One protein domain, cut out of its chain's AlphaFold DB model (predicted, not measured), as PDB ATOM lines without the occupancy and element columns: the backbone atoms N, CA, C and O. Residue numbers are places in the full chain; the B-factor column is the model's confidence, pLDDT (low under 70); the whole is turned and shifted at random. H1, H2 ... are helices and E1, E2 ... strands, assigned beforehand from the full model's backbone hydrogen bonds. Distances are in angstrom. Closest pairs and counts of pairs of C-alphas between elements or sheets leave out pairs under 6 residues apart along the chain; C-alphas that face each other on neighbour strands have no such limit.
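Overview. This is residues 78 to 141, 170 to 183 and 237 to 279 of the 754 residues of the protein "Hypothetical protein" of Alexandrium monilatum (UniProt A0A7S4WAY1). One twisted, antiparallel sheet of four long strands makes a slab, with helices H1 and H2 over the E2 side of one face and the other face bare. H3 crosses H2 and packs on it, reaching the sheet only beside E4, while the long link of residues 93 to 106 loops out past one end of the sheet. The printed part has 121 residues with three named helices and four named strands, along the chain E1, H1, H2, E2, E3, H3, E4; the sheet order is E2, E3, E1, E4, and the class is mixed, helices and strands. The whole is compact, with a radius of gyration of the C-alphas of 15.3 A, yet elongated in outline, spanning 56 by 33 by 22 A.

Along the chain. The printed part begins at Val 78, and E1, residues 82 to 92, starts with C-alpha 82 at (138.464, 120.406, 157.727) and covers 32.3 A from first to last C-alpha. After residues 93 to 106 comes H1, residues 107 to 112, 8.9 A long. H2, residues 114 to 125, covers 16.7 A. E2, residues 132 to 138, covers 19.4 A. E3, residues 173 to 181, covers 25.6 A and starts with C-alpha 173 at (159.875, 131.892, 167.783). H3, residues 238 to 250, covers 18.3 A. E4, residues 262 to 273, bends by 60 degrees at residue 265, covers 28.0 A and ends with C-alpha 273 at (140.017, 127.033, 159.970).

Arrangement. E2 and E4 are the edge strands of the sheet and are apart. E1 and E4 are antiparallel at 162 degrees between their directions; N 85 and O 271 are 2.9 A apart and N 265 and O 89 2.8 A, both within hydrogen-bond range. E3 and E1 are antiparallel at 159 degrees, with N 88 and O 175 within hydrogen-bond range at 2.8 A. E2 and E3 are antiparallel at 164 degrees, with N 135 and O 176 within hydrogen-bond range at 2.8 A. E1, H1 and H2, and E2 form a split strand-helix-strand unit, two strands running the same way with E3 between them in the sheet, and its crossover is right-handed. H1 and H2 are on the same face of the sheet. H1 has a height over the sheet of 9.1 A and lies over E2, with E3 only just left out at 2 C-alphas; it runs along the strands, only just, at 28 degrees to E2 on the local plane. The closest C-alphas of H1 and E2 are those of Phe 107 and Pro 138, 6.4 A apart. H2, at a height over the sheet of 9.4 A, lies over E2, with E3 again only just left out at 2 C-alphas, and runs slantwise to the strands at 55 degrees to E2 on the local plane. H2 and H3 touch at a steep tilt of 56 degrees, opposite ways; their closest C-alphas, of Ala 120 and Ala 243, are 5.0 A apart. H3 only grazes the sheet, with its residues 238 to 241. H1 and H3 are apart. In H1, H2 and H3 every O i to N i+4 pair is within hydrogen-bond range.

Size, cuts and confidence. The two C-alphas farthest apart are those of Val 78 and Ser 98, 55.8 A. Residues 142 to 169 are not printed, and C-alphas 141 and 170 are 9.3 A apart across that cut; residues 184 to 236 are not printed either, and C-alphas 183 and 237 are 29.3 A apart. The links E1 to H1 and H3 to E4 are long. The mean pLDDT of the printed part is 78.1, and 28 residues are under 70, among them residues 78 to 83, 181 to 183 and 268 to 279.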
ATOM      1  N   VAL A  78     133.520 116.484 146.486       40.47
ATOM      2  CA  VAL A  78     133.707 117.732 147.239       40.47
ATOM      3  C   VAL A  78     134.392 117.366 148.552       40.47
ATOM      4  O   VAL A  78     133.743 117.062 149.552       40.47
ATOM      5  N   VAL A  79     135.723 117.358 148.548       41.94
ATOM      6  CA  VAL A  79     136.508 117.234 149.781       41.94
ATOM      7  C   VAL A  79     136.450 118.587 150.488       41.94
ATOM      8  O   VAL A  79     137.199 119.504 150.161       41.94
ATOM      9  N   VAL A  80     135.526 118.740 151.438       44.00
ATOM     10  CA  VAL A  80     135.596 119.842 152.404       44.00
ATOM     11  C   VAL A  80     136.701 119.484 153.387       44.00
ATOM     12  O   VAL A  80     136.463 118.764 154.357       44.00
ATOM     13  N   ASP A  81     137.916 119.939 153.101       48.53
ATOM     14  CA  ASP A  81     139.046 119.748 153.999       48.53
ATOM     15  C   ASP A  81     138.768 120.522 155.297       48.53
ATOM     16  O   ASP A  81     138.533 121.733 155.298       48.53
ATOM     17  N   ARG A  82     138.676 119.798 156.414       56.78
ATOM     18  CA  ARG A  82     138.464 120.406 157.727       56.78
ATOM     19  C   ARG A  82     139.833 120.611 158.353       56.78
ATOM     20  O   ARG A  82     140.411 119.675 158.901       56.78
ATOM     21  N   GLY A  83     140.331 121.840 158.265       61.81
ATOM     22  CA  GLY A  83     141.596 122.236 158.861       61.81
ATOM     23  C   GLY A  83     141.476 122.499 160.363       61.81
ATOM     24  O   GLY A  83     140.587 123.225 160.815       61.81
ATOM     25  N   ALA A  84     142.399 121.959 161.153       71.56
ATOM     26  CA  ALA A  84     142.649 122.450 162.509       71.56
ATOM     27  C   ALA A  84     143.989 123.180 162.517       71.56
ATOM     28  O   ALA A  84     144.960 122.642 161.999       71.56
ATOM     29  N   SER A  85     144.075 124.369 163.112       73.50
ATOM     30  CA  SER A  85     145.359 125.052 163.296       73.50
ATOM     31  C   SER A  85     145.760 125.076 164.769       73.50
ATOM     32  O   SER A  85     144.981 125.517 165.612       73.50
ATOM     33  N   VAL A  86     146.979 124.640 165.077       78.00
ATOM     34  CA  VAL A  86     147.607 124.698 166.400       78.00
ATOM     35  C   VAL A  86     148.765 125.689 166.349       78.00
ATOM     36  O   VAL A  86     149.609 125.629 165.459       78.00
ATOM     37  N   GLN A  87     148.831 126.588 167.327       81.56
ATOM     38  CA  GLN A  87     149.950 127.513 167.486       81.56
ATOM     39  C   GLN A  87     150.820 127.060 168.661       81.56
ATOM     40  O   GLN A  87     150.295 126.833 169.750       81.56
ATOM     41  N   LEU A  88     152.133 126.954 168.453       83.12
ATOM     42  CA  LEU A  88     153.127 126.620 169.473       83.12
ATOM     43  C   LEU A  88     154.153 127.752 169.578       83.12
ATOM     44  O   LEU A  88     154.908 128.003 168.640       83.12
ATOM     45  N   ASP A  89     154.211 128.420 170.723       84.12
ATOM     46  CA  ASP A  89     155.244 129.417 171.003       84.12
ATOM     47  C   ASP A  89     156.446 128.720 171.653       84.12
ATOM     48  O   ASP A  89     156.332 128.182 172.757       84.12
ATOM     49  N   VAL A  90     157.592 128.719 170.972       85.75
ATOM     50  CA  VAL A  90     158.852 128.112 171.416       85.75
ATOM     51  C   VAL A  90     159.759 129.195 171.997       85.75
ATOM     52  O   VAL A  90     160.125 130.154 171.319       85.75
ATOM     53  N   GLU A  91     160.152 129.036 173.254       87.69
ATOM     54  CA  GLU A  91     161.159 129.864 173.916       87.69
ATOM     55  C   GLU A  91     162.401 129.036 174.181       87.69
ATOM     56  O   GLU A  91     162.328 127.890 174.625       87.69
ATOM     57  N   VAL A  92     163.545 129.646 173.917       85.88
ATOM     58  CA  VAL A  92     164.855 129.046 174.129       85.88
ATOM     59  C   VAL A  92     165.510 129.808 175.264       85.88
ATOM     60  O   VAL A  92     165.646 131.032 175.185       85.88
ATOM     61  N   GLU A  93     165.863 129.102 176.342       84.62
ATOM     62  CA  GLU A  93     166.585 129.713 177.458       84.62
ATOM     63  C   GLU A  93     167.912 130.300 176.961       84.62
ATOM     64  O   GLU A  93     168.532 129.757 176.045       84.62
ATOM     65  N   LYS A  94     168.333 131.422 177.553       80.56
ATOM     66  CA  LYS A  94     169.530 132.168 177.146       80.56
ATOM     67  C   LYS A  94     170.735 131.238 177.009       80.56
ATOM     68  O   LYS A  94     171.203 130.670 177.992       80.56
ATOM     69  N   VAL A  95     171.247 131.129 175.787       79.31
ATOM     70  CA  VAL A  95     172.478 130.396 175.481       79.31
ATOM     71  C   VAL A  95     173.651 131.368 175.588       79.31
ATOM     72  O   VAL A  95     173.582 132.487 175.079       79.31
ATOM     73  N   ASP A  96     174.724 130.955 176.261       74.94
ATOM     74  CA  ASP A  96     175.972 131.716 176.313       74.94
ATOM     75  C   ASP A  96     176.615 131.724 174.914       74.94
ATOM     76  O   ASP A  96     177.050 130.693 174.402       74.94
ATOM     77  N   VAL A  97     176.632 132.894 174.271       66.56
ATOM     78  CA  VAL A  97     177.006 133.083 172.854       66.56
ATOM     79  C   VAL A  97     178.528 133.046 172.630       66.56
ATOM     80  O   VAL A  97     179.028 133.440 171.577       66.56
ATOM     81  N   SER A  98     179.301 132.580 173.611       71.50
ATOM     82  CA  SER A  98     180.751 132.392 173.472       71.50
ATOM     83  C   SER A  98     181.129 131.335 172.420       71.50
ATOM     84  O   SER A  98     182.261 131.334 171.933       71.50
ATOM     85  N   VAL A  99     180.183 130.486 172.001       58.44
ATOM     86  CA  VAL A  99     180.318 129.529 170.893       58.44
ATOM     87  C   VAL A  99     179.535 130.064 169.684       58.44
ATOM     88  O   VAL A  99     178.399 130.503 169.822       58.44
ATOM     89  N   GLY A 100     180.157 130.109 168.501       70.06
ATOM     90  CA  GLY A 100     179.659 130.861 167.338       70.06
ATOM     91  C   GLY A 100     178.172 130.667 166.981       70.06
ATOM     92  O   GLY A 100     177.642 129.562 166.989       70.06
ATOM     93  N   LEU A 101     177.524 131.759 166.556       68.88
ATOM     94  CA  LEU A 101     176.076 131.890 166.289       68.88
ATOM     95  C   LEU A 101     175.452 130.895 165.289       68.88
ATOM     96  O   LEU A 101     174.228 130.842 165.178       68.88
ATOM     97  N   ARG A 102     176.250 130.144 164.521       71.06
ATOM     98  CA  ARG A 102     175.728 129.268 163.454       71.06
ATOM     99  C   ARG A 102     174.976 128.049 163.985       71.06
ATOM    100  O   ARG A 102     174.079 127.570 163.294       71.06
ATOM    101  N   ASP A 103     175.283 127.629 165.208       82.50
ATOM    102  CA  ASP A 103     174.769 126.390 165.791       82.50
ATOM    103  C   ASP A 103     173.814 126.642 166.965       82.50
ATOM    104  O   ASP A 103     173.637 125.770 167.807       82.50
ATOM    105  N   VAL A 104     173.194 127.823 167.053       89.81
ATOM    106  CA  VAL A 104     172.208 128.138 168.102       89.81
ATOM    107  C   VAL A 104     170.794 127.884 167.584       89.81
ATOM    108  O   VAL A 104     170.429 128.345 166.503       89.81
ATOM    109  N   PHE A 105     169.976 127.180 168.367       90.75
ATOM    110  CA  PHE A 105     168.572 126.914 168.068       90.75
ATOM    111  C   PHE A 105     167.767 128.212 168.212       90.75
ATOM    112  O   PHE A 105     167.384 128.613 169.307       90.75
ATOM    113  N   ASN A 106     167.568 128.913 167.099       89.44
ATOM    114  CA  ASN A 106     166.833 130.173 167.008       89.44
ATOM    115  C   ASN A 106     165.956 130.190 165.742       89.44
ATOM    116  O   ASN A 106     165.950 129.231 164.968       89.44
ATOM    117  N   PHE A 107     165.228 131.287 165.510       87.19
ATOM    118  CA  PHE A 107     164.353 131.457 164.339       87.19
ATOM    119  C   PHE A 107     165.048 131.153 162.998       87.19
ATOM    120  O   PHE A 107     164.497 130.466 162.141       87.19
ATOM    121  N   ASP A 108     166.278 131.633 162.827       82.81
ATOM    122  CA  ASP A 108     167.052 131.486 161.595       82.81
ATOM    123  C   ASP A 108     167.549 130.040 161.395       82.81
ATOM    124  O   ASP A 108     167.502 129.500 160.287       82.81
ATOM    125  N   TRP A 109     167.940 129.358 162.478       92.00
ATOM    126  CA  TRP A 109     168.210 127.919 162.445       92.00
ATOM    127  C   TRP A 109     166.954 127.118 162.086       92.00
ATOM    128  O   TRP A 109     167.032 126.211 161.254       92.00
ATOM    129  N   ALA A 110     165.803 127.470 162.667       90.31
ATOM    130  CA  ALA A 110     164.540 126.777 162.437       90.31
ATOM    131  C   ALA A 110     164.081 126.893 160.974       90.31
ATOM    132  O   ALA A 110     163.673 125.897 160.383       90.31
ATOM    133  N   LEU A 111     164.239 128.066 160.347       82.69
ATOM    134  CA  LEU A 111     163.957 128.252 158.918       82.69
ATOM    135  C   LEU A 111     164.865 127.408 158.011       82.69
ATOM    136  O   LEU A 111     164.397 126.849 157.020       82.69
ATOM    137  N   ARG A 112     166.159 127.295 158.336       85.69
ATOM    138  CA  ARG A 112     167.114 126.484 157.554       85.69
ATOM    139  C   ARG A 112     166.894 124.977 157.666       85.69
ATOM    140  O   ARG A 112     167.354 124.247 156.792       85.69
ATOM    141  N   ASN A 113     166.250 124.526 158.739       90.44
ATOM    142  CA  ASN A 113     166.012 123.113 159.044       90.44
ATOM    143  C   ASN A 113     164.504 122.820 159.143       90.44
ATOM    144  O   ASN A 113     164.065 122.015 159.965       90.44
ATOM    145  N   PHE A 114     163.708 123.520 158.331       90.31
ATOM    146  CA  PHE A 114     162.250 123.415 158.299       90.31
ATOM    147  C   PHE A 114     161.768 121.977 158.062       90.31
ATOM    148  O   PHE A 114     160.838 121.517 158.715       90.31
ATOM    149  N   ASP A 115     162.424 121.269 157.147       85.00
ATOM    150  CA  ASP A 115     162.188 119.866 156.806       85.00
ATOM    151  C   ASP A 115     162.340 118.940 158.019       85.00
ATOM    152  O   ASP A 115     161.451 118.143 158.305       85.00
ATOM    153  N   ILE A 116     163.412 119.113 158.793       91.38
ATOM    154  CA  ILE A 116     163.691 118.314 159.998       91.38
ATOM    155  C   ILE A 116     162.626 118.556 161.071       91.38
ATOM    156  O   ILE A 116     162.150 117.614 161.704       91.38
ATOM    157  N   ILE A 117     162.233 119.818 161.272       89.81
ATOM    158  CA  ILE A 117     161.184 120.171 162.235       89.81
ATOM    159  C   ILE A 117     159.846 119.557 161.802       89.81
ATOM    160  O   ILE A 117     159.146 118.985 162.636       89.81
ATOM    161  N   LEU A 118     159.509 119.629 160.510       89.12
ATOM    162  CA  LEU A 118     158.268 119.074 159.973       89.12
ATOM    163  C   LEU A 118     158.207 117.549 160.143       89.12
ATOM    164  O   LEU A 118     157.197 117.036 160.619       89.12
ATOM    165  N   GLU A 119     159.287 116.836 159.819       88.69
ATOM    166  CA  GLU A 119     159.389 115.375 159.967       88.69
ATOM    167  C   GLU A 119     159.314 114.929 161.435       88.69
ATOM    168  O   GLU A 119     158.628 113.959 161.774       88.69
ATOM    169  N   ALA A 120     159.961 115.664 162.344       88.56
ATOM    170  CA  ALA A 120     159.879 115.394 163.778       88.56
ATOM    171  C   ALA A 120     158.441 115.548 164.299       88.56
ATOM    172  O   ALA A 120     157.930 114.686 165.019       88.56
ATOM    173  N   ILE A 121     157.766 116.626 163.894       87.81
ATOM    174  CA  ILE A 121     156.369 116.906 164.239       87.81
ATOM    175  C   ILE A 121     155.436 115.814 163.687       87.81
ATOM    176  O   ILE A 121     154.595 115.283 164.418       87.81
ATOM    177  N   ALA A 122     155.614 115.450 162.417       86.06
ATOM    178  CA  ALA A 122     154.883 114.383 161.741       86.06
ATOM    179  C   ALA A 122     155.027 113.040 162.475       86.06
ATOM    180  O   ALA A 122     154.030 112.378 162.783       86.06
ATOM    181  N   THR A 123     156.258 112.691 162.860       89.00
ATOM    182  CA  THR A 123     156.587 111.467 163.606       89.00
ATOM    183  C   THR A 123     155.865 111.415 164.954       89.00
ATOM    184  O   THR A 123     155.201 110.425 165.266       89.00
ATOM    185  N   ILE A 124     155.923 112.496 165.740       85.94
ATOM    186  CA  ILE A 124     155.297 112.553 167.074       85.94
ATOM    187  C   ILE A 124     153.786 112.391 166.999       85.94
ATOM    188  O   ILE A 124     153.179 111.763 167.869       85.94
ATOM    189  N   TRP A 125     153.167 112.973 165.979       84.44
ATOM    190  CA  TRP A 125     151.722 112.907 165.815       84.44
ATOM    191  C   TRP A 125     151.255 111.707 165.006       84.44
ATOM    192  O   TRP A 125     150.049 111.480 164.928       84.44
ATOM    193  N   SER A 126     152.184 110.901 164.480       89.38
ATOM    194  CA  SER A 126     151.876 109.789 163.577       89.38
ATOM    195  C   SER A 126     151.014 110.252 162.394       89.38
ATOM    196  O   SER A 126     150.061 109.582 161.998       89.38
ATOM    197  N   ILE A 127     151.330 111.438 161.869       84.19
ATOM    198  CA  ILE A 127     150.680 112.063 160.716       84.19
ATOM    199  C   ILE A 127     151.724 112.149 159.607       84.19
ATOM    200  O   ILE A 127     152.882 112.445 159.872       84.19
ATOM    201  N   GLU A 128     151.332 111.895 158.364       81.50
ATOM    202  CA  GLU A 128     152.244 112.044 157.228       81.50
ATOM    203  C   GLU A 128     152.627 113.530 157.044       81.50
ATOM    204  O   GLU A 128     151.727 114.377 157.065       81.50
ATOM    205  N   PRO A 129     153.911 113.875 156.815       79.50
ATOM    206  CA  PRO A 129     154.378 115.268 156.756       79.50
ATOM    207  C   PRO A 129     153.576 116.169 155.812       79.50
ATOM    208  O   PRO A 129     153.318 117.327 156.117       79.50
ATOM    209  N   PHE A 130     153.109 115.628 154.683       78.19
ATOM    210  CA  PHE A 130     152.345 116.379 153.683       78.19
ATOM    211  C   PHE A 130     150.942 116.803 154.136       78.19
ATOM    212  O   PHE A 130     150.293 117.583 153.442       78.19
ATOM    213  N   ARG A 131     150.455 116.287 155.270       79.56
ATOM    214  CA  ARG A 131     149.176 116.690 155.872       79.56
ATOM    215  C   ARG A 131     149.325 117.839 156.866       79.56
ATOM    216  O   ARG A 131     148.341 118.219 157.496       79.56
ATOM    217  N   ILE A 132     150.535 118.361 157.038       81.56
ATOM    218  CA  ILE A 132     150.847 119.444 157.965       81.56
ATOM    219  C   ILE A 132     151.390 120.610 157.141       81.56
ATOM    220  O   ILE A 132     152.463 120.517 156.551       81.56
ATOM    221  N   ASP A 133     150.657 121.715 157.109       77.81
ATOM    222  CA  ASP A 133     151.196 122.996 156.669       77.81
ATOM    223  C   ASP A 133     151.807 123.708 157.882       77.81
ATOM    224  O   ASP A 133     151.155 123.885 158.910       77.81
ATOM    225  N   MET A 134     153.085 124.069 157.795       88.00
ATOM    226  CA  MET A 134     153.835 124.662 158.901       88.00
ATOM    227  C   MET A 134     154.373 126.029 158.499       88.00
ATOM    228  O   MET A 134     155.025 126.180 157.470       88.00
ATOM    229  N   GLN A 135     154.172 127.019 159.365       84.31
ATOM    230  CA  GLN A 135     154.768 128.345 159.248       84.31
ATOM    231  C   GLN A 135     155.593 128.654 160.499       84.31
ATOM    232  O   GLN A 135     155.143 128.441 161.624       84.31
ATOM    233  N   ILE A 136     156.802 129.179 160.302       86.88
ATOM    234  CA  ILE A 136     157.693 129.617 161.382       86.88
ATOM    235  C   ILE A 136     157.692 131.145 161.387       86.88
ATOM    236  O   ILE A 136     158.034 131.771 160.385       86.88
ATOM    237  N   LEU A 137     157.304 131.751 162.505       83.81
ATOM    238  CA  LEU A 137     157.167 133.197 162.684       83.81
ATOM    239  C   LEU A 137     158.067 133.678 163.837       83.81
ATOM    240  O   LEU A 137     158.220 132.960 164.824       83.81
ATOM    241  N   PRO A 138     158.665 134.879 163.774       83.19
ATOM    242  CA  PRO A 138     159.415 135.428 164.905       83.19
ATOM    243  C   PRO A 138     158.473 135.764 166.078       83.19
ATOM    244  O   PRO A 138     157.363 136.256 165.862       83.19
ATOM    245  N   LEU A 139     158.896 135.504 167.325       82.50
ATOM    246  CA  LEU A 139     158.126 135.884 168.517       82.50
ATOM    247  C   LEU A 139     158.430 137.349 168.856       82.50
ATOM    248  O   LEU A 139     159.491 137.661 169.391       82.50
ATOM    249  N   ASP A 140     157.515 138.258 168.534       65.56
ATOM    250  CA  ASP A 140     157.690 139.676 168.848       65.56
ATOM    251  C   ASP A 140     157.445 139.901 170.354       65.56
ATOM    252  O   ASP A 140     156.308 139.918 170.827       65.56
ATOM    253  N   THR A 141     158.515 140.001 171.149       52.12
ATOM    254  CA  THR A 141     158.448 140.131 172.620       52.12
ATOM    255  C   THR A 141     158.079 141.543 173.098       52.12
ATOM    256  O   THR A 141     158.089 141.814 174.298       52.12
ATOM    257  N   ASN A 170     167.462 136.375 173.296       61.00
ATOM    258  CA  ASN A 170     166.370 135.414 173.495       61.00
ATOM    259  C   ASN A 170     165.942 134.862 172.124       61.00
ATOM    260  O   ASN A 170     165.390 135.592 171.304       61.00
ATOM    261  N   GLY A 171     166.193 133.576 171.869       70.31
ATOM    262  CA  GLY A 171     165.956 132.911 170.580       70.31
ATOM    263  C   GLY A 171     164.512 132.474 170.306       70.31
ATOM    264  O   GLY A 171     164.322 131.486 169.605       70.31
ATOM    265  N   SER A 172     163.506 133.144 170.870       83.19
ATOM    266  CA  SER A 172     162.112 132.679 170.823       83.19
ATOM    267  C   SER A 172     161.461 132.845 169.442       83.19
ATOM    268  O   SER A 172     161.648 133.857 168.763       83.19
ATOM    269  N   PHE A 173     160.643 131.875 169.035       84.06
ATOM    270  CA  PHE A 173     159.875 131.892 167.783       84.06
ATOM    271  C   PHE A 173     158.537 131.155 167.935       84.06
ATOM    272  O   PHE A 173     158.309 130.434 168.900       84.06
ATOM    273  N   ARG A 174     157.626 131.351 166.983       84.88
ATOM    274  CA  ARG A 174     156.290 130.746 166.929       84.88
ATOM    275  C   ARG A 174     156.201 129.775 165.766       84.88
ATOM    276  O   ARG A 174     156.571 130.116 164.647       84.88
ATOM    277  N   LEU A 175     155.664 128.592 166.021       81.62
ATOM    278  CA  LEU A 175     155.265 127.623 165.009       81.62
ATOM    279  C   LEU A 175     153.741 127.671 164.869       81.62
ATOM    280  O   LEU A 175     153.022 127.487 165.850       81.62
ATOM    281  N   LEU A 176     153.244 127.930 163.666       78.38
ATOM    282  CA  LEU A 176     151.832 127.806 163.320       78.38
ATOM    283  C   LEU A 176     151.668 126.558 162.453       78.38
ATOM    284  O   LEU A 176     152.300 126.451 161.407       78.38
ATOM    285  N   LEU A 177     150.860 125.609 162.914       79.56
ATOM    286  CA  LEU A 177     150.708 124.285 162.319       79.56
ATOM    287  C   LEU A 177     149.255 124.092 161.913       79.56
ATOM    288  O   LEU A 177     148.384 124.083 162.776       79.56
ATOM    289  N   THR A 178     148.990 123.924 160.625       76.56
ATOM    290  CA  THR A 178     147.661 123.645 160.079       76.56
ATOM    291  C   THR A 178     147.613 122.198 159.614       76.56
ATOM    292  O   THR A 178     148.412 121.767 158.789       76.56
ATOM    293  N   PHE A 179     146.683 121.428 160.161       76.94
ATOM    294  CA  PHE A 179     146.495 120.023 159.831       76.94
ATOM    295  C   PHE A 179     145.368 119.861 158.833       76.94
ATOM    296  O   PHE A 179     144.245 120.285 159.106       76.94
ATOM    297  N   HIS A 180     145.656 119.164 157.746       72.38
ATOM    298  CA  HIS A 180     144.676 118.727 156.766       72.38
ATOM    299  C   HIS A 180     144.150 117.353 157.186       72.38
ATOM    300  O   HIS A 180     144.868 116.345 157.145       72.38
ATOM    301  N   LEU A 181     142.909 117.311 157.673       67.00
ATOM    302  CA  LEU A 181     142.260 116.062 158.052       67.00
ATOM    303  C   LEU A 181     141.506 115.526 156.835       67.00
ATOM    304  O   LEU A 181     140.660 116.236 156.298       67.00
ATOM    305  N   PRO A 182     141.749 114.272 156.409       52.84
ATOM    306  CA  PRO A 182     141.028 113.715 155.275       52.84
ATOM    307  C   PRO A 182     139.529 113.763 155.572       52.84
ATOM    308  O   PRO A 182     139.067 113.172 156.552       52.84
ATOM    309  N   ALA A 183     138.762 114.451 154.726       50.69
ATOM    310  CA  ALA A 183     137.324 114.264 154.730       50.69
ATOM    311  C   ALA A 183     137.074 112.806 154.329       50.69
ATOM    312  O   ALA A 183     137.421 112.393 153.220       50.69
ATOM    313  N   THR A 237     156.487 118.325 176.822       67.50
ATOM    314  CA  THR A 237     157.062 119.241 175.812       67.50
ATOM    315  C   THR A 237     158.435 118.794 175.314       67.50
ATOM    316  O   THR A 237     158.809 119.091 174.182       67.50
ATOM    317  N   ARG A 238     159.157 118.003 176.115       82.06
ATOM    318  CA  ARG A 238     160.458 117.431 175.747       82.06
ATOM    319  C   ARG A 238     160.367 116.443 174.579       82.06
ATOM    320  O   ARG A 238     161.348 116.277 173.866       82.06
ATOM    321  N   GLY A 239     159.199 115.839 174.345       85.25
ATOM    322  CA  GLY A 239     158.985 114.915 173.228       85.25
ATOM    323  C   GLY A 239     159.254 115.552 171.863       85.25
ATOM    324  O   GLY A 239     159.925 114.936 171.042       85.25
ATOM    325  N   LEU A 240     158.816 116.805 171.655       86.75
ATOM    326  CA  LEU A 240     159.073 117.548 170.414       86.75
ATOM    327  C   LEU A 240     160.563 117.719 170.141       86.75
ATOM    328  O   LEU A 240     161.051 117.361 169.074       86.75
ATOM    329  N   PHE A 241     161.287 118.230 171.128       92.56
ATOM    330  CA  PHE A 241     162.708 118.516 170.973       92.56
ATOM    331  C   PHE A 241     163.554 117.240 170.877       92.56
ATOM    332  O   PHE A 241     164.523 117.235 170.126       92.56
ATOM    333  N   LEU A 242     163.154 116.144 171.538       92.62
ATOM    334  CA  LEU A 242     163.797 114.834 171.376       92.62
ATOM    335  C   LEU A 242     163.606 114.261 169.968       92.62
ATOM    336  O   LEU A 242     164.557 113.727 169.412       92.62
ATOM    337  N   ALA A 243     162.420 114.399 169.368       90.62
ATOM    338  CA  ALA A 243     162.221 113.957 167.987       90.62
ATOM    339  C   ALA A 243     163.017 114.816 166.995       90.62
ATOM    340  O   ALA A 243     163.566 114.287 166.035       90.62
ATOM    341  N   ILE A 244     163.128 116.132 167.232       90.94
ATOM    342  CA  ILE A 244     163.995 117.002 166.421       90.94
ATOM    343  C   ILE A 244     165.459 116.558 166.556       90.94
ATOM    344  O   ILE A 244     166.166 116.472 165.557       90.94
ATOM    345  N   GLU A 245     165.911 116.244 167.772       95.19
ATOM    346  CA  GLU A 245     167.257 115.724 168.033       95.19
ATOM    347  C   GLU A 245     167.509 114.384 167.322       95.19
ATOM    348  O   GLU A 245     168.546 114.220 166.680       95.19
ATOM    349  N   GLU A 246     166.549 113.459 167.358       94.50
ATOM    350  CA  GLU A 246     166.618 112.176 166.650       94.50
ATOM    351  C   GLU A 246     166.691 112.370 165.127       94.50
ATOM    352  O   GLU A 246     167.565 111.798 164.476       94.50
ATOM    353  N   GLN A 247     165.852 113.240 164.553       93.06
ATOM    354  CA  GLN A 247     165.880 113.536 163.116       93.06
ATOM    355  C   GLN A 247     167.193 114.208 162.684       93.06
ATOM    356  O   GLN A 247     167.723 113.908 161.613       93.06
ATOM    357  N   LEU A 248     167.773 115.066 163.530       91.75
ATOM    358  CA  LEU A 248     169.104 115.634 163.288       91.75
ATOM    359  C   LEU A 248     170.188 114.551 163.271       91.75
ATOM    360  O   LEU A 248     171.042 114.567 162.382       91.75
ATOM    361  N   GLN A 249     170.134 113.594 164.203       94.69
ATOM    362  CA  GLN A 249     171.075 112.472 164.254       94.69
ATOM    363  C   GLN A 249     170.949 111.567 163.022       94.69
ATOM    364  O   GLN A 249     171.967 111.228 162.417       94.69
ATOM    365  N   VAL A 250     169.722 111.235 162.604       92.88
ATOM    366  CA  VAL A 250     169.454 110.457 161.381       92.88
ATOM    367  C   VAL A 250     169.987 111.179 160.139       92.88
ATOM    368  O   VAL A 250     170.578 110.549 159.264       92.88
ATOM    369  N   ALA A 251     169.858 112.507 160.083       88.56
ATOM    370  CA  ALA A 251     170.384 113.331 158.995       88.56
ATOM    371  C   ALA A 251     171.907 113.579 159.066       88.56
ATOM    372  O   ALA A 251     172.449 114.273 158.202       88.56
ATOM    373  N   GLY A 252     172.603 113.069 160.091       93.31
ATOM    374  CA  GLY A 252     174.035 113.303 160.304       93.31
ATOM    375  C   GLY A 252     174.386 114.769 160.589       93.31
ATOM    376  O   GLY A 252     175.491 115.210 160.270       93.31
ATOM    377  N   ARG A 253     173.448 115.544 161.149       92.06
ATOM    378  CA  ARG A 253     173.624 116.968 161.471       92.06
ATOM    379  C   ARG A 253     173.882 117.170 162.970       92.06
ATOM    380  O   ARG A 253     173.330 116.438 163.790       92.06
ATOM    381  N   PRO A 254     174.707 118.161 163.357       93.06
ATOM    382  CA  PRO A 254     174.944 118.460 164.764       93.06
ATOM    383  C   PRO A 254     173.683 119.022 165.431       93.06
ATOM    384  O   PRO A 254     172.909 119.762 164.821       93.06
ATOM    385  N   VAL A 255     173.501 118.692 166.710       94.25
ATOM    386  CA  VAL A 255     172.415 119.225 167.538       94.25
ATOM    387  C   VAL A 255     172.742 120.674 167.912       94.25
ATOM    388  O   VAL A 255     173.795 120.905 168.511       94.25
ATOM    389  N   PRO A 256     171.887 121.660 167.584       93.31
ATOM    390  CA  PRO A 256     172.175 123.050 167.904       93.31
ATOM    391  C   PRO A 256     172.091 123.303 169.416       93.31
ATOM    392  O   PRO A 256     171.231 122.768 170.124       93.31
ATOM    393  N   GLN A 257     172.964 124.174 169.915       90.94
ATOM    394  CA  GLN A 257     172.916 124.666 171.286       90.94
ATOM    395  C   GLN A 257     171.589 125.381 171.546       90.94
ATOM    396  O   GLN A 257     171.089 126.127 170.708       90.94
ATOM    397  N   GLY A 258     171.004 125.148 172.717       89.88
ATOM    398  CA  GLY A 258     169.687 125.677 173.070       89.88
ATOM    399  C   GLY A 258     168.515 124.762 172.709       89.88
ATOM    400  O   GLY A 258     167.452 124.921 173.294       89.88
ATOM    401  N   LEU A 259     168.679 123.739 171.852       92.56
ATOM    402  CA  LEU A 259     167.589 122.776 171.597       92.56
ATOM    403  C   LEU A 259     167.173 122.043 172.881       92.56
ATOM    404  O   LEU A 259     165.990 121.843 173.134       92.56
ATOM    405  N   GLN A 260     168.148 121.689 173.720       89.75
ATOM    406  CA  GLN A 260     167.913 120.978 174.982       89.75
ATOM    407  C   GLN A 260     167.264 121.853 176.066       89.75
ATOM    408  O   GLN A 260     166.675 121.317 177.003       89.75
ATOM    409  N   THR A 261     167.379 123.179 175.950       89.19
ATOM    410  CA  THR A 261     166.762 124.154 176.865       89.19
ATOM    411  C   THR A 261     165.500 124.789 176.280       89.19
ATOM    412  O   THR A 261     164.837 125.580 176.953       89.19
ATOM    413  N   ALA A 262     165.145 124.447 175.038       88.62
ATOM    414  CA  ALA A 262     163.938 124.926 174.394       88.62
ATOM    415  C   ALA A 262     162.694 124.356 175.085       88.62
ATOM    416  O   ALA A 262     162.624 123.180 175.452       88.62
ATOM    417  N   ARG A 263     161.683 125.205 175.258       89.69
ATOM    418  CA  ARG A 263     160.390 124.844 175.842       89.69
ATOM    419  C   ARG A 263     159.254 125.524 175.091       89.69
ATOM    420  O   ARG A 263     159.407 126.621 174.566       89.69
ATOM    421  N   VAL A 264     158.089 124.886 175.073       85.94
ATOM    422  CA  VAL A 264     156.857 125.497 174.556       85.94
ATOM    423  C   VAL A 264     156.217 126.304 175.690       85.94
ATOM    424  O   VAL A 264     155.898 125.730 176.731       85.94
ATOM    425  N   VAL A 265     156.073 127.621 175.528       82.00
ATOM    426  CA  VAL A 265     155.602 128.541 176.592       82.00
ATOM    427  C   VAL A 265     154.111 128.807 176.511       82.00
ATOM    428  O   VAL A 265     153.462 129.081 177.517       82.00
ATOM    429  N   SER A 266     153.564 128.756 175.302       74.31
ATOM    430  CA  SER A 266     152.149 128.969 175.067       74.31
ATOM    431  C   SER A 266     151.697 128.081 173.919       74.31
ATOM    432  O   SER A 266     152.411 127.879 172.933       74.31
ATOM    433  N   SER A 267     150.496 127.544 174.063       70.19
ATOM    434  CA  SER A 267     149.757 126.988 172.947       70.19
ATOM    435  C   SER A 267     148.381 127.611 172.968       70.19
ATOM    436  O   SER A 267     147.655 127.460 173.956       70.19
ATOM    437  N   ALA A 268     148.035 128.336 171.908       69.56
ATOM    438  CA  ALA A 268     146.662 128.776 171.738       69.56
ATOM    439  C   ALA A 268     145.783 127.526 171.550       69.56
ATOM    440  O   ALA A 268     146.240 126.557 170.931       69.56
ATOM    441  N   PRO A 269     144.546 127.509 172.084       69.12
ATOM    442  CA  PRO A 269     143.619 126.432 171.774       69.12
ATOM    443  C   PRO A 269     143.474 126.328 170.249       69.12
ATOM    444  O   PRO A 269     143.474 127.363 169.575       69.12
ATOM    445  N   PRO A 270     143.382 125.106 169.700       66.56
ATOM    446  CA  PRO A 270     143.294 124.916 168.265       66.56
ATOM    447  C   PRO A 270     142.117 125.710 167.700       66.56
ATOM    448  O   PRO A 270     140.981 125.554 168.151       66.56
ATOM    449  N   THR A 271     142.387 126.569 166.722       61.97
ATOM    450  CA  THR A 271     141.340 127.277 165.985       61.97
ATOM    451  C   THR A 271     140.942 126.447 164.778       61.97
ATOM    452  O   THR A 271     141.788 125.940 164.043       61.97
ATOM    453  N   PHE A 272     139.638 126.269 164.588       54.81
ATOM    454  CA  PHE A 272     139.120 125.618 163.396       54.81
ATOM    455  C   PHE A 272     139.209 126.603 162.235       54.81
ATOM    456  O   PHE A 272     138.623 127.686 162.303       54.81
ATOM    457  N   ILE A 273     139.948 126.240 161.191       52.75
ATOM    458  CA  ILE A 273     140.017 127.033 159.970       52.75
ATOM    459  C   ILE A 273     139.324 126.218 158.892       52.75
ATOM    460  O   ILE A 273     139.813 125.179 158.453       52.75
ATOM    461  N   GLN A 274     138.154 126.691 158.478       45.62
ATOM    462  CA  GLN A 274     137.474 126.140 157.320       45.62
ATOM    463  C   GLN A 274     138.060 126.800 156.071       45.62
ATOM    464  O   GLN A 274     137.505 127.769 155.562       45.62
ATOM    465  N   ASP A 275     139.219 126.315 155.631       42.22
ATOM    466  CA  ASP A 275     139.872 126.804 154.419       42.22
ATOM    467  C   ASP A 275     139.559 125.848 153.265       42.22
ATOM    468  O   ASP A 275     139.978 124.691 153.252       42.22
ATOM    469  N   LEU A 276     138.765 126.310 152.299       40.88
ATOM    470  CA  LEU A 276     138.377 125.503 151.146       40.88
ATOM    471  C   LEU A 276     139.498 125.544 150.094       40.88
ATOM    472  O   LEU A 276     139.424 126.301 149.128       40.88
ATOM    473  N   GLN A 277     140.551 124.745 150.270       40.75
ATOM    474  CA  GLN A 277     141.599 124.589 149.254       40.75
ATOM    475  C   GLN A 277     141.394 123.303 148.448       40.75
ATOM    476  O   GLN A 277     141.792 122.213 148.847       40.75
ATOM    477  N   LEU A 278     140.804 123.435 147.260       43.59
ATOM    478  CA  LEU A 278     140.675 122.335 146.303       43.59
ATOM    479  C   LEU A 278     141.997 122.139 145.546       43.59
ATOM    480  O   LEU A 278     142.201 122.707 144.474       43.59
ATOM    481  N   ARG A 279     142.907 121.318 146.079       46.97
ATOM    482  CA  ARG A 279     144.030 120.777 145.293       46.97
ATOM    483  C   ARG A 279     143.689 119.362 144.859       46.97
ATOM    484  O   ARG A 279     143.901 118.416 145.606       46.97
TER     485      ARG A 279